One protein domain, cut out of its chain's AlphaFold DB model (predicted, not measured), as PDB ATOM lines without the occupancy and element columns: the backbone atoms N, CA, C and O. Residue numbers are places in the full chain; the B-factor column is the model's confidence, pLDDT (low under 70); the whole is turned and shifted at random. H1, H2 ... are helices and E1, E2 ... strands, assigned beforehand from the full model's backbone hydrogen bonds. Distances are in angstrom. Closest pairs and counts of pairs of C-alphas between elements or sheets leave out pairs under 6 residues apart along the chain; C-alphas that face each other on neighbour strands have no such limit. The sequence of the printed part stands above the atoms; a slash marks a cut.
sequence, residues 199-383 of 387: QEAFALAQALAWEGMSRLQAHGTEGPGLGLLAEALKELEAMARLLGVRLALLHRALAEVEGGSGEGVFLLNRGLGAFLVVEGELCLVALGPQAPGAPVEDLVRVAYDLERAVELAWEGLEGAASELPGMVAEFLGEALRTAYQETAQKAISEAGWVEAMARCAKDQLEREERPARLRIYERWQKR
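AT A GLANCE: This is residues 199 to 383 of the 387 residues of an uncharacterized protein of Meiothermus luteus (UniProt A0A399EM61). Helix H5 runs through the core with H6 folded back beside it; H1 packs on H5 and H3 on H6, while the helical hairpin of H7 and H8 crosses H5 on the side away from H1. A small strand hairpin, E1 and E2, lies beside the first turn of H1. The printed part has 185 residues, with H1, H2, H3, H4, E1, E2, H5, H6, H7 and H8 in that order, the two strands antiparallel; the class is mostly helix. It is compact, with a radius of gyration of the C-alphas of 16.2 A, and only just elongated, spanning 53 by 36 by 27 A.

IN THESE COORDINATES: E1 is residues 275 to 278 and E2 residues 281 to 284. H1, residues 201 to 217, begins at C-alpha 201 (41.652, 58.677, 124.574) and is 24.1 A long. H2 is residues 225 to 232, and H3, residues 234 to 258, is the longest helix at 35.7 A. H4 is residues 271 to 274. H5, residues 295 to 315, measures 30.4 A, H6, residues 326 to 344, 27.1 A, and H7, residues 350 to 367, 25.8 A. H8, residues 371 to 381, ends at C-alpha 381 (61.989, 42.167, 129.087).

HOW THE PARTS SIT: In the hairpin E1 and E2, N 276 and O 283 are 2.8 A apart and N 283 and O 276 2.7 A, within hydrogen-bond range. Residues 199 to 200 pair antiparallel with 276 to 277 of E1. E2 and H3 are near each other. H4 touches H1 at Leu 272 and Phe 202, whose C-alphas are 5.4 A apart. H5 is the hub, touching six helices. H3, H5 and H6 form an up and down bundle, each running against the one before; the closest C-alphas of H3 and H6, Gly 244 and Tyr 340, are 4.2 A apart. H1 touches H5 at a steep tilt of 48 degrees, closest at the C-alphas of Gln 206 and Ala 309, 4.4 A. H2 touches H1, closest at the C-alphas of Ala 232 and Gly 212, 4.4 A. H7 touches H5 at a steep tilt of 59 degrees, with the C-alphas of Met 357 and Val 300 closest at 5.5 A. H1 and H7 are apart. Every O i to N i+4 pair is within hydrogen-bond range in H1, H2, H3, H5, H7 and H8, and 14 of 15 in H6; H4 is too short for one.

THE WHOLE: The C-alphas of Glu 222 and Gly 259 are the two farthest apart, at 53.8 A. The printed part has no cut. The link from H3 to H4, 12 residues, is long. Mean pLDDT of the printed part is 80.2; 39 residues are under 70, among them 218 to 227, 259 to 270 and 288 to 294.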
ATOM      1  N   GLN A 199      36.085  63.087 125.543       77.44
ATOM      2  CA  GLN A 199      36.664  62.060 126.409       77.44
ATOM      3  C   GLN A 199      38.168  61.949 126.144       77.44
ATOM      4  O   GLN A 199      38.630  62.132 125.023       77.44
ATOM      5  N   GLU A 200      38.964  61.664 127.170       78.56
ATOM      6  CA  GLU A 200      40.390  61.385 126.984       78.56
ATOM      7  C   GLU A 200      40.588  60.000 126.343       78.56
ATOM      8  O   GLU A 200      39.892  59.046 126.698       78.56
ATOM      9  N   ALA A 201      41.516  59.885 125.386       85.75
ATOM     10  CA  ALA A 201      41.652  58.677 124.574       85.75
ATOM     11  C   ALA A 201      42.026  57.429 125.391       85.75
ATOM     12  O   ALA A 201      41.486  56.355 125.134       85.75
ATOM     13  N   PHE A 202      42.885  57.537 126.407       85.81
ATOM     14  CA  PHE A 202      43.176  56.410 127.292       85.81
ATOM     15  C   PHE A 202      41.970  56.008 128.148       85.81
ATOM     16  O   PHE A 202      41.731  54.819 128.334       85.81
ATOM     17  N   ALA A 203      41.190  56.962 128.658       81.50
ATOM     18  CA  ALA A 203      39.959  56.666 129.387       81.50
ATOM     19  C   ALA A 203      38.938  55.928 128.508       81.50
ATOM     20  O   ALA A 203      38.286  55.003 128.991       81.50
ATOM     21  N   LEU A 204      38.825  56.296 127.225       87.69
ATOM     22  CA  LEU A 204      38.032  55.524 126.266       87.69
ATOM     23  C   LEU A 204      38.624  54.125 126.069       87.69
ATOM     24  O   LEU A 204      37.905  53.144 126.221       87.69
ATOM     25  N   ALA A 205      39.928  54.019 125.803       90.81
ATOM     26  CA  ALA A 205      40.603  52.738 125.609       90.81
ATOM     27  C   ALA A 205      40.402  51.787 126.801       90.81
ATOM     28  O   ALA A 205      40.148  50.602 126.610       90.81
ATOM     29  N   GLN A 206      40.460  52.307 128.031       88.44
ATOM     30  CA  GLN A 206      40.217  51.533 129.247       88.44
ATOM     31  C   GLN A 206      38.759  51.065 129.348       88.44
ATOM     32  O   GLN A 206      38.521  49.929 129.745       88.44
ATOM     33  N   ALA A 207      37.790  51.914 128.989       88.19
ATOM     34  CA  ALA A 207      36.376  51.545 128.988       88.19
ATOM     35  C   ALA A 207      36.074  50.461 127.939       88.19
ATOM     36  O   ALA A 207      35.460  49.448 128.273       88.19
ATOM     37  N   LEU A 208      36.584  50.631 126.714       91.56
ATOM     38  CA  LEU A 208      36.478  49.642 125.636       91.56
ATOM     39  C   LEU A 208      37.134  48.314 126.023       91.56
ATOM     40  O   LEU A 208      36.566  47.246 125.807       91.56
ATOM     41  N   ALA A 209      38.318  48.374 126.640       90.31
ATOM     42  CA  ALA A 209      38.995  47.189 127.141       90.31
ATOM     43  C   ALA A 209      38.179  46.491 128.234       90.31
ATOM     44  O   ALA A 209      38.042  45.274 128.200       90.31
ATOM     45  N   TRP A 210      37.613  47.235 129.187       88.81
ATOM     46  CA  TRP A 210      36.781  46.654 130.243       88.81
ATOM     47  C   TRP A 210      35.561  45.934 129.668       88.81
ATOM     48  O   TRP A 210      35.285  44.798 130.055       88.81
ATOM     49  N   GLU A 211      34.875  46.549 128.706       89.50
ATOM     50  CA  GLU A 211      33.720  45.944 128.048       89.50
ATOM     51  C   GLU A 211      34.107  44.670 127.284       89.50
ATOM     52  O   GLU A 211      33.476  43.625 127.462       89.50
ATOM     53  N   GLY A 212      35.183  44.727 126.496       88.19
ATOM     54  CA  GLY A 212      35.694  43.577 125.754       88.19
ATOM     55  C   GLY A 212      36.133  42.427 126.664       88.19
ATOM     56  O   GLY A 212      35.709  41.285 126.484       88.19
ATOM     57  N   MET A 213      36.930  42.721 127.693       85.00
ATOM     58  CA  MET A 213      37.431  41.710 128.627       85.00
ATOM     59  C   MET A 213      36.309  41.088 129.472       85.00
ATOM     60  O   MET A 213      36.340  39.883 129.721       85.00
ATOM     61  N   SER A 214      35.284  41.863 129.846       83.44
ATOM     62  CA  SER A 214      34.095  41.340 130.540       83.44
ATOM     63  C   SER A 214      33.360  40.297 129.694       83.44
ATOM     64  O   SER A 214      32.961  39.246 130.198       83.44
ATOM     65  N   ARG A 215      33.211  40.558 128.386       80.00
ATOM     66  CA  ARG A 215      32.586  39.612 127.445       80.00
ATOM     67  C   ARG A 215      33.412  38.330 127.311       80.00
ATOM     68  O   ARG A 215      32.841  37.243 127.333       80.00
ATOM     69  N   LEU A 216      34.743  38.444 127.244       77.62
ATOM     70  CA  LEU A 216      35.646  37.285 127.186       77.62
ATOM     71  C   LEU A 216      35.563  36.411 128.436       77.62
ATOM     72  O   LEU A 216      35.506  35.186 128.327       77.62
ATOM     73  N   GLN A 217      35.522  37.024 129.621       73.31
ATOM     74  CA  GLN A 217      35.425  36.289 130.880       73.31
ATOM     75  C   GLN A 217      34.143  35.445 130.948       73.31
ATOM     76  O   GLN A 217      34.167  34.317 131.441       73.31
ATOM     77  N   ALA A 218      33.038  35.949 130.393       68.19
ATOM     78  CA  ALA A 218      31.760  35.247 130.358       68.19
ATOM     79  C   ALA A 218      31.743  34.009 129.440       68.19
ATOM     80  O   ALA A 218      30.775  33.252 129.481       68.19
ATOM     81  N   HIS A 219      32.748  33.806 128.578       66.06
ATOM     82  CA  HIS A 219      32.752  32.732 127.570       66.06
ATOM     83  C   HIS A 219      33.710  31.572 127.889       66.06
ATOM     84  O   HIS A 219      33.655  30.550 127.210       66.06
ATOM     85  N   GLY A 220      34.510  31.677 128.959       56.94
ATOM     86  CA  GLY A 220      35.493  30.656 129.341       56.94
ATOM     87  C   GLY A 220      36.685  30.601 128.375       56.94
ATOM     88  O   GLY A 220      36.554  30.761 127.167       56.94
ATOM     89  N   THR A 221      37.894  30.398 128.895       52.56
ATOM     90  CA  THR A 221      39.144  30.498 128.114       52.56
ATOM     91  C   THR A 221      39.526  29.225 127.340       52.56
ATOM     92  O   THR A 221      40.660  29.111 126.875       52.56
ATOM     93  N   GLU A 222      38.625  28.248 127.191       50.47
ATOM     94  CA  GLU A 222      38.919  26.955 126.553       50.47
ATOM     95  C   GLU A 222      38.428  26.902 125.087       50.47
ATOM     96  O   GLU A 222      37.322  26.453 124.798       50.47
ATOM     97  N   GLY A 223      39.270  27.344 124.137       50.31
ATOM     98  CA  GLY A 223      39.068  27.184 122.677       50.31
ATOM     99  C   GLY A 223      38.935  28.493 121.872       50.31
ATOM    100  O   GLY A 223      38.814  29.565 122.451       50.31
ATOM    101  N   PRO A 224      39.011  28.423 120.523       49.44
ATOM    102  CA  PRO A 224      40.013  29.127 119.705       49.44
ATOM    103  C   PRO A 224      40.137  30.623 120.061       49.44
ATOM    104  O   PRO A 224      39.473  31.488 119.490       49.44
ATOM    105  N   GLY A 225      41.031  30.923 121.007       57.75
ATOM    106  CA  GLY A 225      41.064  32.201 121.727       57.75
ATOM    107  C   GLY A 225      41.370  33.444 120.889       57.75
ATOM    108  O   GLY A 225      41.094  34.546 121.340       57.75
ATOM    109  N   LEU A 226      41.889  33.300 119.665       60.53
ATOM    110  CA  LEU A 226      42.187  34.438 118.783       60.53
ATOM    111  C   LEU A 226      40.929  35.061 118.162       60.53
ATOM    112  O   LEU A 226      40.844  36.282 118.071       60.53
ATOM    113  N   GLY A 227      39.946  34.247 117.757       68.81
ATOM    114  CA  GLY A 227      38.719  34.752 117.127       68.81
ATOM    115  C   GLY A 227      37.832  35.505 118.118       68.81
ATOM    116  O   GLY A 227      37.367  36.603 117.827       68.81
ATOM    117  N   LEU A 228      37.685  34.948 119.323       72.88
ATOM    118  CA  LEU A 228      36.941  35.574 120.418       72.88
ATOM    119  C   LEU A 228      37.636  36.842 120.925       72.88
ATOM    120  O   LEU A 228      36.969  37.835 121.200       72.88
ATOM    121  N   LEU A 229      38.972  36.839 121.002       74.56
ATOM    122  CA  LEU A 229      39.750  38.020 121.375       74.56
ATOM    123  C   LEU A 229      39.583  39.162 120.369       74.56
ATOM    124  O   LEU A 229      39.351  40.299 120.777       74.56
ATOM    125  N   ALA A 230      39.678  38.860 119.071       77.06
ATOM    126  CA  ALA A 230      39.503  39.853 118.016       77.06
ATOM    127  C   ALA A 230      38.090  40.452 118.033       77.06
ATOM    128  O   ALA A 230      37.929  41.659 117.885       77.06
ATOM    129  N   GLU A 231      37.061  39.634 118.271       82.88
ATOM    130  CA  GLU A 231      35.685  40.116 118.392       82.88
ATOM    131  C   GLU A 231      35.478  40.969 119.653       82.88
ATOM    132  O   GLU A 231      34.867  42.036 119.590       82.88
ATOM    133  N   ALA A 232      36.037  40.544 120.786       84.06
ATOM    134  CA  ALA A 232      35.914  41.251 122.054       84.06
ATOM    135  C   ALA A 232      36.661  42.589 122.090       84.06
ATOM    136  O   ALA A 232      36.180  43.541 122.700       84.06
ATOM    137  N   LEU A 233      37.822  42.678 121.438       87.81
ATOM    138  CA  LEU A 233      38.646  43.889 121.394       87.81
ATOM    139  C   LEU A 233      38.514  44.663 120.083       87.81
ATOM    140  O   LEU A 233      39.292  45.586 119.849       87.81
ATOM    141  N   LYS A 234      37.530  44.332 119.245       91.31
ATOM    142  CA  LYS A 234      37.345  44.908 117.906       91.31
ATOM    143  C   LYS A 234      37.379  46.437 117.885       91.31
ATOM    144  O   LYS A 234      38.003  47.035 117.013       91.31
ATOM    145  N   GLU A 235      36.712  47.081 118.839       92.50
ATOM    146  CA  GLU A 235      36.665  48.547 118.921       92.50
ATOM    147  C   GLU A 235      38.025  49.140 119.309       92.50
ATOM    148  O   GLU A 235      38.452  50.160 118.762       92.50
ATOM    149  N   LEU A 236      38.758  48.457 120.190       92.75
ATOM    150  CA  LEU A 236      40.098  48.856 120.604       92.75
ATOM    151  C   LEU A 236      41.138  48.606 119.497       92.75
ATOM    152  O   LEU A 236      42.036  49.423 119.300       92.75
ATOM    153  N   GLU A 237      40.984  47.531 118.719       94.19
ATOM    154  CA  GLU A 237      41.771  47.263 117.510       94.19
ATOM    155  C   GLU A 237      41.535  48.344 116.447       94.19
ATOM    156  O   GLU A 237      42.490  48.884 115.884       94.19
ATOM    157  N   ALA A 238      40.274  48.709 116.192       94.44
ATOM    158  CA  ALA A 238      39.929  49.773 115.253       94.44
ATOM    159  C   ALA A 238      40.550  51.115 115.675       94.44
ATOM    160  O   ALA A 238      41.127  51.822 114.842       94.44
ATOM    161  N   MET A 239      40.515  51.428 116.974       94.44
ATOM    162  CA  MET A 239      41.202  52.589 117.540       94.44
ATOM    163  C   MET A 239      42.724  52.510 117.331       94.44
ATOM    164  O   MET A 239      43.328  53.496 116.903       94.44
ATOM    165  N   ALA A 240      43.345  51.351 117.575       95.06
ATOM    166  CA  ALA A 240      44.778  51.134 117.367       95.06
ATOM    167  C   ALA A 240      45.185  51.333 115.896       95.06
ATOM    168  O   ALA A 240      46.146  52.050 115.610       95.06
ATOM    169  N   ARG A 241      44.417  50.791 114.943       96.06
ATOM    170  CA  ARG A 241      44.653  50.999 113.503       96.06
ATOM    171  C   ARG A 241      44.527  52.470 113.115       96.06
ATOM    172  O   ARG A 241      45.400  53.000 112.427       96.06
ATOM    173  N   LEU A 242      43.480  53.151 113.591       95.88
ATOM    174  CA  LEU A 242      43.266  54.576 113.330       95.88
ATOM    175  C   LEU A 242      44.424  55.431 113.868       95.88
ATOM    176  O   LEU A 242      44.899  56.331 113.172       95.88
ATOM    177  N   LEU A 243      44.906  55.134 115.079       94.44
ATOM    178  CA  LEU A 243      46.102  55.755 115.653       94.44
ATOM    179  C   LEU A 243      47.326  55.532 114.758       94.44
ATOM    180  O   LEU A 243      48.039  56.490 114.477       94.44
ATOM    181  N   GLY A 244      47.536  54.315 114.252       94.50
ATOM    182  CA  GLY A 244      48.666  53.981 113.377       94.50
ATOM    183  C   GLY A 244      48.677  54.816 112.096       94.50
ATOM    184  O   GLY A 244      49.679  55.463 111.782       94.50
ATOM    185  N   VAL A 245      47.531  54.892 111.411       95.88
ATOM    186  CA  VAL A 245      47.346  55.745 110.221       95.88
ATOM    187  C   VAL A 245      47.619  57.213 110.556       95.88
ATOM    188  O   VAL A 245      48.376  57.896 109.865       95.88
ATOM    189  N   ARG A 246      47.029  57.718 111.643       93.25
ATOM    190  CA  ARG A 246      47.151  59.128 112.031       93.25
ATOM    191  C   ARG A 246      48.574  59.501 112.413       93.25
ATOM    192  O   ARG A 246      49.030  60.561 112.004       93.25
ATOM    193  N   LEU A 247      49.300  58.637 113.119       91.12
ATOM    194  CA  LEU A 247      50.713  58.850 113.443       91.12
ATOM    195  C   LEU A 247      51.586  58.907 112.191       91.12
ATOM    196  O   LEU A 247      52.466  59.760 112.106       91.12
ATOM    197  N   ALA A 248      51.327  58.056 111.197       91.56
ATOM    198  CA  ALA A 248      52.045  58.101 109.925       91.56
ATOM    199  C   ALA A 248      51.822  59.432 109.192       91.56
ATOM    200  O   ALA A 248      52.784  60.084 108.773       91.56
ATOM    201  N   LEU A 249      50.565  59.878 109.100       92.25
ATOM    202  CA  LEU A 249      50.216  61.176 108.513       92.25
ATOM    203  C   LEU A 249      50.823  62.344 109.300       92.25
ATOM    204  O   LEU A 249      51.292  63.315 108.710       92.25
ATOM    205  N   LEU A 250      50.863  62.232 110.627       88.62
ATOM    206  CA  LEU A 250      51.422  63.244 111.514       88.62
ATOM    207  C   LEU A 250      52.935  63.386 111.363       88.62
ATOM    208  O   LEU A 250      53.427  64.504 111.230       88.62
ATOM    209  N   HIS A 251      53.666  62.266 111.337       86.12
ATOM    210  CA  HIS A 251      55.110  62.260 111.087       86.12
ATOM    211  C   HIS A 251      55.436  62.891 109.736       86.12
ATOM    212  O   HIS A 251      56.380  63.674 109.632       86.12
ATOM    213  N   ARG A 252      54.644  62.576 108.705       86.12
ATOM    214  CA  ARG A 252      54.802  63.176 107.382       86.12
ATOM    215  C   ARG A 252      54.574  64.688 107.419       86.12
ATOM    216  O   ARG A 252      55.453  65.431 106.993       86.12
ATOM    217  N   ALA A 253      53.441  65.137 107.958       87.81
ATOM    218  CA  ALA A 253      53.102  66.558 108.029       87.81
ATOM    219  C   ALA A 253      54.141  67.358 108.832       87.81
ATOM    220  O   ALA A 253      54.517  68.465 108.451       87.81
ATOM    221  N   LEU A 254      54.665  66.791 109.923       82.12
ATOM    222  CA  LEU A 254      55.743  67.423 110.677       82.12
ATOM    223  C   LEU A 254      57.050  67.517 109.897       82.12
ATOM    224  O   LEU A 254      57.678  68.570 109.931       82.12
ATOM    225  N   ALA A 255      57.455  66.458 109.191       79.25
ATOM    226  CA  ALA A 255      58.676  66.481 108.386       79.25
ATOM    227  C   ALA A 255      58.623  67.566 107.294       79.25
ATOM    228  O   ALA A 255      59.632  68.215 107.013       79.25
ATOM    229  N   GLU A 256      57.438  67.788 106.718       82.69
ATOM    230  CA  GLU A 256      57.182  68.853 105.744       82.69
ATOM    231  C   GLU A 256      57.281  70.252 106.387       82.69
ATOM    232  O   GLU A 256      57.922  71.143 105.829       82.69
ATOM    233  N   VAL A 257      56.710  70.450 107.583       81.81
ATOM    234  CA  VAL A 257      56.712  71.748 108.291       81.81
ATOM    235  C   VAL A 257      58.067  72.088 108.929       81.81
ATOM    236  O   VAL A 257      58.420  73.266 109.023       81.81
ATOM    237  N   GLU A 258      58.818  71.091 109.398       77.38
ATOM    238  CA  GLU A 258      60.104  71.274 110.085       77.38
ATOM    239  C   GLU A 258      61.318  71.275 109.125       77.38
ATOM    240  O   GLU A 258      62.405  71.662 109.549       77.38
ATOM    241  N   GLY A 259      61.140  70.972 107.827       58.69
ATOM    242  CA  GLY A 259      62.134  71.255 106.778       58.69
ATOM    243  C   GLY A 259      63.069  70.109 106.356       58.69
ATOM    244  O   GLY A 259      64.208  70.376 105.976       58.69
ATOM    245  N   GLY A 260      62.606  68.853 106.354       57.41
ATOM    246  CA  GLY A 260      63.346  67.706 105.799       57.41
ATOM    247  C   GLY A 260      63.825  66.677 106.830       57.41
ATOM    248  O   GLY A 260      63.715  66.876 108.035       57.41
ATOM    249  N   SER A 261      64.320  65.538 106.327       46.00
ATOM    250  CA  SER A 261      64.623  64.286 107.043       46.00
ATOM    251  C   SER A 261      65.821  64.366 108.001       46.00
ATOM    252  O   SER A 261      66.795  63.629 107.848       46.00
ATOM    253  N   GLY A 262      65.772  65.255 108.989       41.62
ATOM    254  CA  GLY A 262      66.563  65.073 110.200       41.62
ATOM    255  C   GLY A 262      66.120  63.793 110.911       41.62
ATOM    256  O   GLY A 262      64.954  63.398 110.810       41.62
ATOM    257  N   GLU A 263      67.041  63.129 111.607       43.84
ATOM    258  CA  GLU A 263      66.709  62.052 112.541       43.84
ATOM    259  C   GLU A 263      65.747  62.596 113.605       43.84
ATOM    260  O   GLU A 263      66.165  63.243 114.558       43.84
ATOM    261  N   GLY A 264      64.452  62.393 113.336       42.53
ATOM    262  CA  GLY A 264      63.295  62.337 114.224       42.53
ATOM    263  C   GLY A 264      63.197  63.332 115.391       42.53
ATOM    264  O   GLY A 264      64.037  63.381 116.283       42.53
ATOM    265  N   VAL A 265      62.060  64.024 115.500       47.56
ATOM    266  CA  VAL A 265      61.654  64.723 116.732       47.56
ATOM    267  C   VAL A 265      60.321  64.144 117.221       47.56
ATOM    268  O   VAL A 265      59.354  64.132 116.459       47.56
ATOM    269  N   PHE A 266      60.259  63.724 118.496       52.19
ATOM    270  CA  PHE A 266      59.139  62.991 119.121       52.19
ATOM    271  C   PHE A 266      57.802  63.675 118.910       52.19
ATOM    272  O   PHE A 266      57.663  64.857 119.215       52.19
ATOM    273  N   LEU A 267      56.775  62.945 118.523       56.06
ATOM    274  CA  LEU A 267      55.426  63.480 118.466       56.06
ATOM    275  C   LEU A 267      54.705  63.432 119.812       56.06
ATOM    276  O   LEU A 267      54.049  64.410 120.188       56.06
ATOM    277  N   LEU A 268      54.851  62.336 120.561       56.41
ATOM    278  CA  LEU A 268      53.954  61.965 121.653       56.41
ATOM    279  C   LEU A 268      54.679  61.337 122.847       56.41
ATOM    280  O   LEU A 268      54.324  60.244 123.277       56.41
ATOM    281  N   ASN A 269      55.563  62.061 123.536       59.66
ATOM    282  CA  ASN A 269      56.022  61.631 124.878       59.66
ATOM    283  C   ASN A 269      54.842  61.340 125.858       59.66
ATOM    284  O   ASN A 269      54.956  60.640 126.864       59.66
ATOM    285  N   ARG A 270      53.654  61.841 125.501       64.81
ATOM    286  CA  ARG A 270      52.385  61.764 126.224       64.81
ATOM    287  C   ARG A 270      51.515  60.550 125.869       64.81
ATOM    288  O   ARG A 270      50.523  60.334 126.557       64.81
ATOM    289  N   GLY A 271      51.873  59.762 124.850       78.94
ATOM    290  CA  GLY A 271      51.091  58.600 124.406       78.94
ATOM    291  C   GLY A 271      49.644  58.947 124.056       78.94
ATOM    292  O   GLY A 271      49.392  59.960 123.400       78.94
ATOM    293  N   LEU A 272      48.688  58.140 124.528       81.88
ATOM    294  CA  LEU A 272      47.254  58.390 124.328       81.88
ATOM    295  C   LEU A 272      46.783  59.702 124.971       81.88
ATOM    296  O   LEU A 272      45.851  60.316 124.462       81.88
ATOM    297  N   GLY A 273      47.489  60.207 125.989       75.94
ATOM    298  CA  GLY A 273      47.167  61.484 126.633       75.94
ATOM    299  C   GLY A 273      47.293  62.713 125.720       75.94
ATOM    300  O   GLY A 273      46.851  63.800 126.087       75.94
ATOM    301  N   ALA A 274      47.885  62.573 124.530       78.69
ATOM    302  CA  ALA A 274      47.909  63.616 123.503       78.69
ATOM    303  C   ALA A 274      46.619  63.704 122.667       78.69
ATOM    304  O   ALA A 274      46.495  64.621 121.847       78.69
ATOM    305  N   PHE A 275      45.678  62.776 122.864       82.75
ATOM    306  CA  PHE A 275      44.453  62.686 122.085       82.75
ATOM    307  C   PHE A 275      43.193  62.839 122.938       82.75
ATOM    308  O   PHE A 275      43.094  62.361 124.069       82.75
ATOM    309  N   LEU A 276      42.199  63.478 122.334       81.56
ATOM    310  CA  LEU A 276      40.813  63.491 122.777       81.56
ATOM    311  C   LEU A 276      39.953  62.701 121.805       81.56
ATOM    312  O   LEU A 276      40.303  62.578 120.640       81.56
ATOM    313  N   VAL A 277      38.824  62.197 122.273       84.62
ATOM    314  CA  VAL A 277      37.765  61.641 121.438       84.62
ATOM    315  C   VAL A 277      36.531  62.505 121.623       84.62
ATOM    316  O   VAL A 277      36.147  62.783 122.758       84.62
ATOM    317  N   VAL A 278      35.935  62.962 120.527       79.81
ATOM    318  CA  VAL A 278      34.704  63.763 120.530       79.81
ATOM    319  C   VAL A 278      33.759  63.146 119.508       79.81
ATOM    320  O   VAL A 278      34.116  63.071 118.340       79.81
ATOM    321  N   GLU A 279      32.602  62.638 119.944       80.25
ATOM    322  CA  GLU A 279      31.633  61.938 119.071       80.25
ATOM    323  C   GLU A 279      32.265  60.825 118.210       80.25
ATOM    324  O   GLU A 279      31.979  60.678 117.026       80.25
ATOM    325  N   GLY A 280      33.182  60.048 118.796       79.19
ATOM    326  CA  GLY A 280      33.901  58.978 118.092       79.19
ATOM    327  C   GLY A 280      35.092  59.449 117.248       79.19
ATOM    328  O   GLY A 280      35.903  58.621 116.833       79.19
ATOM    329  N   GLU A 281      35.279  60.758 117.064       87.44
ATOM    330  CA  GLU A 281      36.454  61.308 116.393       87.44
ATOM    331  C   GLU A 281      37.616  61.461 117.362       87.44
ATOM    332  O   GLU A 281      37.624  62.321 118.244       87.44
ATOM    333  N   LEU A 282      38.655  60.658 117.156       88.81
ATOM    334  CA  LEU A 282      39.944  60.881 117.794       88.81
ATOM    335  C   LEU A 282      40.495  62.243 117.319       88.81
ATOM    336  O   LEU A 282      40.285  62.642 116.178       88.81
ATOM    337  N   CYS A 283      41.197  62.987 118.157       85.75
ATOM    338  CA  CYS A 283      41.611  64.363 117.895       85.75
ATOM    339  C   CYS A 283      42.938  64.635 118.601       85.75
ATOM    340  O   CYS A 283      43.037  64.449 119.810       85.75
ATOM    341  N   LEU A 284      43.960  65.087 117.877       85.69
ATOM    342  CA  LEU A 284      45.246  65.452 118.475       85.69
ATOM    343  C   LEU A 284      45.150  66.847 119.087       85.69
ATOM    344  O   LEU A 284      44.814  67.798 118.385       85.69
ATOM    345  N   VAL A 285      45.500  66.982 120.366       78.06
ATOM    346  CA  VAL A 285      45.446  68.274 121.077       78.06
ATOM    347  C   VAL A 285      46.814  68.826 121.453       78.06
ATOM    348  O   VAL A 285      46.940  70.009 121.773       78.06
ATOM    349  N   ALA A 286      47.852  67.989 121.453       74.44
ATOM    350  CA  ALA A 286      49.164  68.389 121.936       74.44
ATOM    351  C   ALA A 286      50.308  67.557 121.365       74.44
ATOM    352  O   ALA A 286      50.153  66.372 121.091       74.44
ATOM    353  N   LEU A 287      51.487  68.175 121.311       74.19
ATOM    354  CA  LEU A 287      52.768  67.534 121.026       74.19
ATOM    355  C   LEU A 287      53.638  67.438 122.290       74.19
ATOM    356  O   LEU A 287      53.497  68.235 123.226       74.19
ATOM    357  N   GLY A 288      54.558  66.471 122.304       65.62
ATOM    358  CA  GLY A 288      55.574  66.299 123.349       65.62
ATOM    359  C   GLY A 288      56.668  67.393 123.383       65.62
ATOM    360  O   GLY A 288      56.718  68.254 122.497       65.62
ATOM    361  N   PRO A 289      57.532  67.398 124.426       59.66
ATOM    362  CA  PRO A 289      58.667  68.321 124.570       59.66
ATOM    363  C   PRO A 289      59.671  68.261 123.410       59.66
ATOM    364  O   PRO A 289      59.689  67.311 122.633       59.66
ATOM    365  N   GLN A 290      60.525  69.289 123.296       53.88
ATOM    366  CA  GLN A 290      61.644  69.297 122.344       53.88
ATOM    367  C   GLN A 290      62.722  68.297 122.796       53.88
ATOM    368  O   GLN A 290      63.557  68.618 123.636       53.88
ATOM    369  N   ALA A 291      62.677  67.082 122.254       49.00
ATOM    370  CA  ALA A 291      63.685  66.036 122.413       49.00
ATOM    371  C   ALA A 291      63.787  65.218 121.095       49.00
ATOM    372  O   ALA A 291      62.858  65.286 120.282       49.00
ATOM    373  N   PRO A 292      64.890  64.487 120.842       42.25
ATOM    374  CA  PRO A 292      65.118  63.766 119.582       42.25
ATOM    375  C   PRO A 292      64.331  62.452 119.552       42.25
ATOM    376  O   PRO A 292      64.680  61.522 120.271       42.25
ATOM    377  N   GLY A 293      63.261  62.374 118.766       53.31
ATOM    378  CA  GLY A 293      62.329  61.249 118.801       53.31
ATOM    379  C   GLY A 293      62.136  60.516 117.506       53.31
ATOM    380  O   GLY A 293      61.820  61.111 116.484       53.31
ATOM    381  N   ALA A 294      62.261  59.200 117.580       69.38
ATOM    382  CA  ALA A 294      62.075  58.306 116.458       69.38
ATOM    383  C   ALA A 294      60.608  57.849 116.358       69.38
ATOM    384  O   ALA A 294      59.998  57.566 117.390       69.38
ATOM    385  N   PRO A 295      60.063  57.659 115.140       80.69
ATOM    386  CA  PRO A 295      58.711  57.138 114.941       80.69
ATOM    387  C   PRO A 295      58.377  55.860 115.716       80.69
ATOM    388  O   PRO A 295      57.229  55.651 116.100       80.69
ATOM    389  N   VAL A 296      59.380  55.008 115.949       86.31
ATOM    390  CA  VAL A 296      59.240  53.782 116.744       86.31
ATOM    391  C   VAL A 296      58.873  54.106 118.192       86.31
ATOM    392  O   VAL A 296      57.968  53.476 118.723       86.31
ATOM    393  N   GLU A 297      59.487  55.120 118.806       83.00
ATOM    394  CA  GLU A 297      59.206  55.501 120.197       83.00
ATOM    395  C   GLU A 297      57.779  56.019 120.372       83.00
ATOM    396  O   GLU A 297      57.118  55.680 121.350       83.00
ATOM    397  N   ASP A 298      57.283  56.809 119.417       83.44
ATOM    398  CA  ASP A 298      55.921  57.347 119.471       83.44
ATOM    399  C   ASP A 298      54.873  56.233 119.340       83.44
ATOM    400  O   ASP A 298      53.884  56.212 120.078       83.44
ATOM    401  N   LEU A 299      55.110  55.269 118.445       89.44
ATOM    402  CA  LEU A 299      54.249  54.096 118.300       89.44
ATOM    403  C   LEU A 299      54.289  53.213 119.545       89.44
ATOM    404  O   LEU A 299      53.240  52.822 120.050       89.44
ATOM    405  N   VAL A 300      55.481  52.938 120.067       89.62
ATOM    406  CA  VAL A 300      55.681  52.146 121.283       89.62
ATOM    407  C   VAL A 300      55.007  52.798 122.485       89.62
ATOM    408  O   VAL A 300      54.336  52.125 123.264       89.62
ATOM    409  N   ARG A 301      55.111  54.121 122.625       87.31
ATOM    410  CA  ARG A 301      54.473  54.854 123.719       87.31
ATOM    411  C   ARG A 301      52.946  54.726 123.673       87.31
ATOM    412  O   ARG A 301      52.334  54.600 124.736       87.31
ATOM    413  N   VAL A 302      52.343  54.752 122.481       89.62
ATOM    414  CA  VAL A 302      50.898  54.535 122.277       89.62
ATOM    415  C   VAL A 302      50.515  53.067 122.489       89.62
ATOM    416  O   VAL A 302      49.533  52.804 123.180       89.62
ATOM    417  N   ALA A 303      51.298  52.119 121.969       92.00
ATOM    418  CA  ALA A 303      51.089  50.685 122.185       92.00
ATOM    419  C   ALA A 303      51.123  50.328 123.676       92.00
ATOM    420  O   ALA A 303      50.228  49.640 124.162       92.00
ATOM    421  N   TYR A 304      52.089  50.875 124.417       90.38
ATOM    422  CA  TYR A 304      52.179  50.725 125.866       90.38
ATOM    423  C   TYR A 304      50.919  51.240 126.575       90.38
ATOM    424  O   TYR A 304      50.415  50.591 127.490       90.38
ATOM    425  N   ASP A 305      50.384  52.398 126.172       89.00
ATOM    426  CA  ASP A 305      49.150  52.928 126.762       89.00
ATOM    427  C   ASP A 305      47.934  52.046 126.454       89.00
ATOM    428  O   ASP A 305      47.111  51.836 127.342       89.00
ATOM    429  N   LEU A 306      47.826  51.498 125.242       91.75
ATOM    430  CA  LEU A 306      46.765  50.550 124.889       91.75
ATOM    431  C   LEU A 306      46.869  49.267 125.729       91.75
ATOM    432  O   LEU A 306      45.895  48.871 126.364       91.75
ATOM    433  N   GLU A 307      48.059  48.668 125.815       91.50
ATOM    434  CA  GLU A 307      48.320  47.481 126.640       91.50
ATOM    435  C   GLU A 307      47.993  47.742 128.115       91.50
ATOM    436  O   GLU A 307      47.307  46.956 128.769       91.50
ATOM    437  N   ARG A 308      48.406  48.897 128.638       89.12
ATOM    438  CA  ARG A 308      48.135  49.281 130.023       89.12
ATOM    439  C   ARG A 308      46.653  49.542 130.287       89.12
ATOM    440  O   ARG A 308      46.192  49.276 131.394       89.12
ATOM    441  N   ALA A 309      45.914  50.074 129.316       88.62
ATOM    442  CA  ALA A 309      44.467  50.227 129.428       88.62
ATOM    443  C   ALA A 309      43.786  48.858 129.591       88.62
ATOM    444  O   ALA A 309      42.918  48.716 130.452       88.62
ATOM    445  N   VAL A 310      44.250  47.847 128.848       89.25
ATOM    446  CA  VAL A 310      43.770  46.465 128.983       89.25
ATOM    447  C   VAL A 310      44.169  45.841 130.316       89.25
ATOM    448  O   VAL A 310      43.320  45.262 130.984       89.25
ATOM    449  N   GLU A 311      45.420  45.991 130.754       87.00
ATOM    450  CA  GLU A 311      45.867  45.476 132.059       87.00
ATOM    451  C   GLU A 311      45.042  46.054 133.215       87.00
ATOM    452  O   GLU A 311      44.629  45.324 134.111       87.00
ATOM    453  N   LEU A 312      44.761  47.360 133.188       85.56
ATOM    454  CA  LEU A 312      43.945  48.008 134.216       85.56
ATOM    455  C   LEU A 312      42.468  47.608 134.135       85.56
ATOM    456  O   LEU A 312      41.797  47.566 135.163       85.56
ATOM    457  N   ALA A 313      41.954  47.345 132.934       85.75
ATOM    458  CA  ALA A 313      40.622  46.786 132.762       85.75
ATOM    459  C   ALA A 313      40.541  45.368 133.346       85.75
ATOM    460  O   ALA A 313      39.616  45.086 134.100       85.75
ATOM    461  N   TRP A 314      41.537  44.521 133.068       84.25
ATOM    462  CA  TRP A 314      41.640  43.154 133.579       84.25
ATOM    463  C   TRP A 314      41.747  43.098 135.106       84.25
ATOM    464  O   TRP A 314      41.019  42.341 135.739       84.25
ATOM    465  N   GLU A 315      42.581  43.951 135.714       83.94
ATOM    466  CA  GLU A 315      42.674  44.087 137.179       83.94
ATOM    467  C   GLU A 315      41.345  44.493 137.832       83.94
ATOM    468  O   GLU A 315      41.111  44.191 139.001       83.94
ATOM    469  N   GLY A 316      40.491  45.206 137.093       82.44
ATOM    470  CA  GLY A 316      39.187  45.659 137.565       82.44
ATOM    471  C   GLY A 316      38.076  44.609 137.480       82.44
ATOM    472  O   GLY A 316      36.976  44.887 137.958       82.44
ATOM    473  N   LEU A 317      38.321  43.442 136.874       81.81
ATOM    474  CA  LEU A 317      37.328  42.375 136.743       81.81
ATOM    475  C   LEU A 317      37.392  41.410 137.931       81.81
ATOM    476  O   LEU A 317      38.436  40.840 138.249       81.81
ATOM    477  N   GLU A 318      36.251  41.197 138.586       72.12
ATOM    478  CA  GLU A 318      36.138  40.225 139.674       72.12
ATOM    479  C   GLU A 318      36.372  38.801 139.152       72.12
ATOM    480  O   GLU A 318      35.777  38.384 138.161       72.12
ATOM    481  N   GLY A 319      37.234  38.029 139.820       66.19
ATOM    482  CA  GLY A 319      37.521  36.643 139.433       66.19
ATOM    483  C   GLY A 319      38.392  36.488 138.180       66.19
ATOM    484  O   GLY A 319      38.483  35.385 137.642       66.19
ATOM    485  N   ALA A 320      39.028  37.564 137.708       61.00
ATOM    486  CA  ALA A 320      40.040  37.493 136.663       61.00
ATOM    487  C   ALA A 320      41.235  36.619 137.093       61.00
ATOM    488  O   ALA A 320      41.630  36.606 138.264       61.00
ATOM    489  N   ALA A 321      41.829  35.890 136.141       61.88
ATOM    490  CA  ALA A 321      43.070  35.159 136.389       61.88
ATOM    491  C   ALA A 321      44.205  36.125 136.772       61.88
ATOM    492  O   ALA A 321      44.179  37.307 136.426       61.88
ATOM    493  N   SER A 322      45.235  35.611 137.452       64.88
ATOM    494  CA  SER A 322      46.342  36.430 137.966       64.88
ATOM    495  C   SER A 322      47.115  37.189 136.883       64.88
ATOM    496  O   SER A 322      47.752  38.194 137.192       64.88
ATOM    497  N   GLU A 323      47.065  36.730 135.629       68.19
ATOM    498  CA  GLU A 323      47.774  37.341 134.506       68.19
ATOM    499  C   GLU A 323      46.901  37.428 133.248       68.19
ATOM    500  O   GLU A 323      46.180  36.492 132.901       68.19
ATOM    501  N   LEU A 324      47.008  38.561 132.551       71.75
ATOM    502  CA  LEU A 324      46.439  38.762 131.223       71.75
ATOM    503  C   LEU A 324      47.228  37.932 130.188       71.75
ATOM    504  O   LEU A 324      48.465  38.005 130.182       71.75
ATOM    505  N   PRO A 325      46.563  37.202 129.270       70.00
ATOM    506  CA  PRO A 325      47.250  36.474 128.207       70.00
ATOM    507  C   PRO A 325      48.129  37.394 127.346       70.00
ATOM    508  O   PRO A 325      47.671  38.422 126.848       70.00
ATOM    509  N   GLY A 326      49.391  37.008 127.117       69.56
ATOM    510  CA  GLY A 326      50.362  37.827 126.372       69.56
ATOM    511  C   GLY A 326      49.923  38.197 124.946       69.56
ATOM    512  O   GLY A 326      50.230  39.290 124.479       69.56
ATOM    513  N   MET A 327      49.122  37.338 124.304       72.44
ATOM    514  CA  MET A 327      48.543  37.558 122.969       72.44
ATOM    515  C   MET A 327      47.693  38.836 122.860       72.44
ATOM    516  O   MET A 327      47.576  39.406 121.781       72.44
ATOM    517  N   VAL A 328      47.115  39.313 123.970       73.62
ATOM    518  CA  VAL A 328      46.274  40.518 123.977       73.62
ATOM    519  C   VAL A 328      47.100  41.789 123.764       73.62
ATOM    520  O   VAL A 328      46.691  42.685 123.026       73.62
ATOM    521  N   ALA A 329      48.283  41.848 124.375       69.88
ATOM    522  CA  ALA A 329      49.219  42.955 124.206       69.88
ATOM    523  C   ALA A 329      49.783  43.006 122.777       69.88
ATOM    524  O   ALA A 329      49.894  44.076 122.178       69.88
ATOM    525  N   GLU A 330      50.102  41.836 122.219       81.19
ATOM    526  CA  GLU A 330      50.639  41.706 120.863       81.19
ATOM    527  C   GLU A 330      49.621  42.127 119.809       81.19
ATOM    528  O   GLU A 330      49.966  42.878 118.905       81.19
ATOM    529  N   PHE A 331      48.361  41.728 119.981       86.50
ATOM    530  CA  PHE A 331      47.288  42.014 119.037       86.50
ATOM    531  C   PHE A 331      47.103  43.518 118.766       86.50
ATOM    532  O   PHE A 331      47.096  43.956 117.614       86.50
ATOM    533  N   LEU A 332      47.011  44.338 119.820       90.81
ATOM    534  CA  LEU A 332      46.825  45.787 119.670       90.81
ATOM    535  C   LEU A 332      48.092  46.484 119.158       90.81
ATOM    536  O   LEU A 332      48.005  47.400 118.333       90.81
ATOM    537  N   GLY A 333      49.268  46.044 119.621       91.50
ATOM    538  CA  GLY A 333      50.555  46.552 119.147       91.50
ATOM    539  C   GLY A 333      50.788  46.254 117.663       91.50
ATOM    540  O   GLY A 333      51.225  47.131 116.918       91.50
ATOM    541  N   GLU A 334      50.437  45.052 117.211       92.31
ATOM    542  CA  GLU A 334      50.536  44.630 115.814       92.31
ATOM    543  C   GLU A 334      49.557  45.397 114.922       92.31
ATOM    544  O   GLU A 334      49.960  45.876 113.859       92.31
ATOM    545  N   ALA A 335      48.310  45.591 115.362       94.44
ATOM    546  CA  ALA A 335      47.318  46.379 114.630       94.44
ATOM    547  C   ALA A 335      47.780  47.835 114.426       94.44
ATOM    548  O   ALA A 335      47.714  48.360 113.310       94.44
ATOM    549  N   LEU A 336      48.310  48.463 115.485       95.50
ATOM    550  CA  LEU A 336      48.897  49.806 115.441       95.50
ATOM    551  C   LEU A 336      50.088  49.870 114.475       95.50
ATOM    552  O   LEU A 336      50.149  50.742 113.602       95.50
ATOM    553  N   ARG A 337      51.043  48.947 114.639       94.44
ATOM    554  CA  ARG A 337      52.287  48.910 113.869       94.44
ATOM    555  C   ARG A 337      52.022  48.663 112.387       94.44
ATOM    556  O   ARG A 337      52.552  49.394 111.556       94.44
ATOM    557  N   THR A 338      51.170  47.696 112.061       95.06
ATOM    558  CA  THR A 338      50.816  47.345 110.677       95.06
ATOM    559  C   THR A 338      50.183  48.532 109.960       95.06
ATOM    560  O   THR A 338      50.680  48.957 108.917       95.06
ATOM    561  N   ALA A 339      49.165  49.151 110.570       96.88
ATOM    562  CA  ALA A 339      48.492  50.311 109.991       96.88
ATOM    563  C   ALA A 339      49.453  51.493 109.765       96.88
ATOM    564  O   ALA A 339      49.371  52.199 108.753       96.88
ATOM    565  N   TYR A 340      50.402  51.694 110.687       95.31
ATOM    566  CA  TYR A 340      51.463  52.680 110.514       95.31
ATOM    567  C   TYR A 340      52.376  52.346 109.329       95.31
ATOM    568  O   TYR A 340      52.616  53.212 108.492       95.31
ATOM    569  N   GLN A 341      52.896  51.116 109.248       94.44
ATOM    570  CA  GLN A 341      53.843  50.702 108.205       94.44
ATOM    571  C   GLN A 341      53.229  50.801 106.806       94.44
ATOM    572  O   GLN A 341      53.886  51.302 105.891       94.44
ATOM    573  N   GLU A 342      51.972  50.382 106.657       95.75
ATOM    574  CA  GLU A 342      51.209  50.484 105.410       95.75
ATOM    575  C   GLU A 342      51.048  51.944 104.969       95.75
ATOM    576  O   GLU A 342      51.276  52.280 103.806       95.75
ATOM    577  N   THR A 343      50.726  52.835 105.910       95.44
ATOM    578  CA  THR A 343      50.501  54.259 105.624       95.44
ATOM    579  C   THR A 343      51.808  55.019 105.383       95.44
ATOM    580  O   THR A 343      51.900  55.845 104.476       95.44
ATOM    581  N   ALA A 344      52.832  54.761 106.199       88.44
ATOM    582  CA  ALA A 344      54.125  55.437 106.135       88.44
ATOM    583  C   ALA A 344      55.040  54.881 105.035       88.44
ATOM    584  O   ALA A 344      56.046  55.517 104.721       88.44
ATOM    585  N   GLN A 345      54.728  53.696 104.496       88.12
ATOM    586  CA  GLN A 345      55.578  52.934 103.573       88.12
ATOM    587  C   GLN A 345      57.005  52.739 104.118       88.12
ATOM    588  O   GLN A 345      57.994  52.799 103.389       88.12
ATOM    589  N   LYS A 346      57.120  52.533 105.437       84.50
ATOM    590  CA  LYS A 346      58.391  52.349 106.150       84.50
ATOM    591  C   LYS A 346      58.302  51.139 107.061       84.50
ATOM    592  O   LYS A 346      57.409  51.061 107.899       84.50
ATOM    593  N   ALA A 347      59.250  50.220 106.917       86.44
ATOM    594  CA  ALA A 347      59.337  49.054 107.781       86.44
ATOM    595  C   ALA A 347      59.860  49.432 109.176       86.44
ATOM    596  O   ALA A 347      60.783  50.234 109.306       86.44
ATOM    597  N   ILE A 348      59.286  48.813 110.204       87.06
ATOM    598  CA  ILE A 348      59.790  48.823 111.575       87.06
ATOM    599  C   ILE A 348      60.268  47.402 111.849       87.06
ATOM    600  O   ILE A 348      59.512  46.453 111.640       87.06
ATOM    601  N   SER A 349      61.529  47.240 112.252       89.62
ATOM    602  CA  SER A 349      62.070  45.915 112.558       89.62
ATOM    603  C   SER A 349      61.440  45.357 113.835       89.62
ATOM    604  O   SER A 349      61.207  46.092 114.793       89.62
ATOM    605  N   GLU A 350      61.199  44.045 113.866       89.00
ATOM    606  CA  GLU A 350      60.685  43.362 115.062       89.00
ATOM    607  C   GLU A 350      61.639  43.535 116.253       89.00
ATOM    608  O   GLU A 350      61.205  43.885 117.344       89.00
ATOM    609  N   ALA A 351      62.949  43.377 116.033       88.00
ATOM    610  CA  ALA A 351      63.958  43.567 117.077       88.00
ATOM    611  C   ALA A 351      63.940  44.999 117.643       88.00
ATOM    612  O   ALA A 351      63.879  45.179 118.856       88.00
ATOM    613  N   GLY A 352      63.894  46.015 116.769       87.81
ATOM    614  CA  GLY A 352      63.825  47.414 117.196       87.81
ATOM    615  C   GLY A 352      62.521  47.746 117.925       87.81
ATOM    616  O   GLY A 352      62.531  48.530 118.869       87.81
ATOM    617  N   TRP A 353      61.408  47.120 117.533       90.50
ATOM    618  CA  TRP A 353      60.128  47.231 118.235       90.50
ATOM    619  C   TRP A 353      60.197  46.651 119.650       90.50
ATOM    620  O   TRP A 353      59.811  47.324 120.603       90.50
ATOM    621  N   VAL A 354      60.711  45.426 119.798       91.25
ATOM    622  CA  VAL A 354      60.825  44.738 121.094       91.25
ATOM    623  C   VAL A 354      61.742  45.505 122.048       91.25
ATOM    624  O   VAL A 354      61.368  45.738 123.197       91.25
ATOM    625  N   GLU A 355      62.911  45.944 121.575       90.25
ATOM    626  CA  GLU A 355      63.853  46.739 122.373       90.25
ATOM    627  C   GLU A 355      63.238  48.069 122.830       90.25
ATOM    628  O   GLU A 355      63.344  48.438 124.004       90.25
ATOM    629  N   ALA A 356      62.548  48.772 121.927       88.94
ATOM    630  CA  ALA A 356      61.883  50.028 122.249       88.94
ATOM    631  C   ALA A 356      60.711  49.826 123.227       88.94
ATOM    632  O   ALA A 356      60.610  50.574 124.202       88.94
ATOM    633  N   MET A 357      59.871  48.797 123.039       91.06
ATOM    634  CA  MET A 357      58.794  48.446 123.981       91.06
ATOM    635  C   MET A 357      59.338  48.165 125.381       91.06
ATOM    636  O   MET A 357      58.813  48.701 126.358       91.06
ATOM    637  N   ALA A 358      60.412  47.380 125.494       91.00
ATOM    638  CA  ALA A 358      61.027  47.072 126.781       91.00
ATOM    639  C   ALA A 358      61.607  48.322 127.462       91.00
ATOM    640  O   ALA A 358      61.386  48.526 128.660       91.00
ATOM    641  N   ARG A 359      62.281  49.201 126.703       87.94
ATOM    642  CA  ARG A 359      62.756  50.497 127.214       87.94
ATOM    643  C   ARG A 359      61.595  51.360 127.707       87.94
ATOM    644  O   ARG A 359      61.637  51.834 128.836       87.94
ATOM    645  N   CYS A 360      60.544  51.513 126.904       86.50
ATOM    646  CA  CYS A 360      59.368  52.288 127.288       86.50
ATOM    647  C   CYS A 360      58.708  51.719 128.551       86.50
ATOM    648  O   CYS A 360      58.397  52.466 129.477       86.50
ATOM    649  N   ALA A 361      58.543  50.397 128.634       88.00
ATOM    650  CA  ALA A 361      57.959  49.748 129.800       88.00
ATOM    651  C   ALA A 361      58.803  49.950 131.067       88.00
ATOM    652  O   ALA A 361      58.239  50.216 132.130       88.00
ATOM    653  N   LYS A 362      60.136  49.894 130.947       86.88
ATOM    654  CA  LYS A 362      61.066  50.203 132.037       86.88
ATOM    655  C   LYS A 362      60.912  51.647 132.509       86.88
ATOM    656  O   LYS A 362      60.676  51.871 133.695       86.88
ATOM    657  N   ASP A 363      60.950  52.605 131.583       79.69
ATOM    658  CA  ASP A 363      60.778  54.024 131.897       79.69
ATOM    659  C   ASP A 363      59.449  54.256 132.624       79.69
ATOM    660  O   ASP A 363      59.380  54.999 133.599       79.69
ATOM    661  N   GLN A 364      58.370  53.602 132.184       79.44
ATOM    662  CA  GLN A 364      57.051  53.734 132.802       79.44
ATOM    663  C   GLN A 364      56.944  53.035 134.161       79.44
ATOM    664  O   GLN A 364      56.211  53.527 135.023       79.44
ATOM    665  N   LEU A 365      57.653  51.928 134.384       80.44
ATOM    666  CA  LEU A 365      57.739  51.278 135.692       80.44
ATOM    667  C   LEU A 365      58.444  52.188 136.710       80.44
ATOM    668  O   LEU A 365      57.913  52.408 137.797       80.44
ATOM    669  N   GLU A 366      59.564  52.802 136.321       72.75
ATOM    670  CA  GLU A 366      60.323  53.746 137.159       72.75
ATOM    671  C   GLU A 366      59.509  55.004 137.534       72.75
ATOM    672  O   GLU A 366      59.766  55.645 138.557       72.75
ATOM    673  N   ARG A 367      58.484  55.361 136.743       66.31
ATOM    674  CA  ARG A 367      57.568  56.476 137.057       66.31
ATOM    675  C   ARG A 367      56.636  56.167 138.235       66.31
ATOM    676  O   ARG A 367      56.329  57.071 139.015       66.31
ATOM    677  N   GLU A 368      56.132  54.938 138.334       61.75
ATOM    678  CA  GLU A 368      55.224  54.489 139.397       61.75
ATOM    679  C   GLU A 368      55.154  52.956 139.412       61.75
ATOM    680  O   GLU A 368      54.597  52.348 138.497       61.75
ATOM    681  N   GLU A 369      55.638  52.329 140.481       58.25
ATOM    682  CA  GLU A 369      55.512  50.883 140.660       58.25
ATOM    683  C   GLU A 369      54.045  50.505 140.919       58.25
ATOM    684  O   GLU A 369      53.495  50.724 142.003       58.25
ATOM    685  N   ARG A 370      53.387  49.955 139.894       72.12
ATOM    686  CA  ARG A 370      52.074  49.303 139.988       72.12
ATOM    687  C   ARG A 370      52.148  47.888 139.418       72.12
ATOM    688  O   ARG A 370      52.888  47.698 138.449       72.12
ATOM    689  N   PRO A 371      51.334  46.941 139.921       79.81
ATOM    690  CA  PRO A 371      51.319  45.562 139.431       79.81
ATOM    691  C   PRO A 371      51.186  45.460 137.902       79.81
ATOM    692  O   PRO A 371      52.024  44.823 137.270       79.81
ATOM    693  N   ALA A 372      50.239  46.182 137.292       79.69
ATOM    694  CA  ALA A 372      50.103  46.267 135.835       79.69
ATOM    695  C   ALA A 372      51.393  46.680 135.105       79.69
ATOM    696  O   ALA A 372      51.770  46.059 134.116       79.69
ATOM    697  N   ARG A 373      52.104  47.711 135.583       84.56
ATOM    698  CA  ARG A 373      53.323  48.194 134.908       84.56
ATOM    699  C   ARG A 373      54.470  47.201 135.028       84.56
ATOM    700  O   ARG A 373      55.225  47.047 134.072       84.56
ATOM    701  N   LEU A 374      54.576  46.528 136.175       85.56
ATOM    702  CA  LEU A 374      55.572  45.484 136.394       85.56
ATOM    703  C   LEU A 374      55.343  44.308 135.440       85.56
ATOM    704  O   LEU A 374      56.281  43.901 134.763       85.56
ATOM    705  N   ARG A 375      54.096  43.833 135.303       86.88
ATOM    706  CA  ARG A 375      53.757  42.745 134.371       86.88
ATOM    707  C   ARG A 375      54.090  43.092 132.920       86.88
ATOM    708  O   ARG A 375      54.686  42.273 132.226       86.88
ATOM    709  N   ILE A 376      53.759  44.309 132.474       89.00
ATOM    710  CA  ILE A 376      54.112  44.783 131.124       89.00
ATOM    711  C   ILE A 376      55.636  44.796 130.943       89.00
ATOM    712  O   ILE A 376      56.147  44.265 129.958       89.00
ATOM    713  N   TYR A 377      56.379  45.360 131.901       90.31
ATOM    714  CA  TYR A 377      57.841  45.390 131.844       90.31
ATOM    715  C   TYR A 377      58.443  43.983 131.771       90.31
ATOM    716  O   TYR A 377      59.231  43.704 130.872       90.31
ATOM    717  N   GLU A 378      58.035  43.072 132.653       90.19
ATOM    718  CA  GLU A 378      58.530  41.694 132.663       90.19
ATOM    719  C   GLU A 378      58.206  40.945 131.363       90.19
ATOM    720  O   GLU A 378      59.048  40.194 130.864       90.19
ATOM    721  N   ARG A 379      57.013  41.158 130.790       89.19
ATOM    722  CA  ARG A 379      56.592  40.566 129.511       89.19
ATOM    723  C   ARG A 379      57.529  40.966 128.376       89.19
ATOM    724  O   ARG A 379      58.005  40.094 127.650       89.19
ATOM    725  N   TRP A 380      57.821  42.257 128.235       91.06
ATOM    726  CA  TRP A 380      58.701  42.751 127.172       91.06
ATOM    727  C   TRP A 380      60.179  42.460 127.446       91.06
ATOM    728  O   TRP A 380      60.909  42.109 126.521       91.06
ATOM    729  N   GLN A 381      60.613  42.488 128.707       90.75
ATOM    730  CA  GLN A 381      61.989  42.167 129.087       90.75
ATOM    731  C   GLN A 381      62.364  40.716 128.749       90.75
ATOM    732  O   GLN A 381      63.475  40.466 128.286       90.75
ATOM    733  N   LYS A 382      61.438  39.761 128.918       90.50
ATOM    734  CA  LYS A 382      61.640  38.342 128.558       90.50
ATOM    735  C   LYS A 382      61.847  38.111 127.057       90.50
ATOM    736  O   LYS A 382      62.318  37.046 126.673       90.50
ATOM    737  N   ARG A 383      61.471  39.077 126.215       87.94
ATOM    738  CA  ARG A 383      61.565  38.987 124.749       87.94
ATOM    739  C   ARG A 383      62.846  39.589 124.185       87.94
ATOM    740  O   ARG A 383      63.131  39.358 123.012       87.94
TER     741      ARG A 383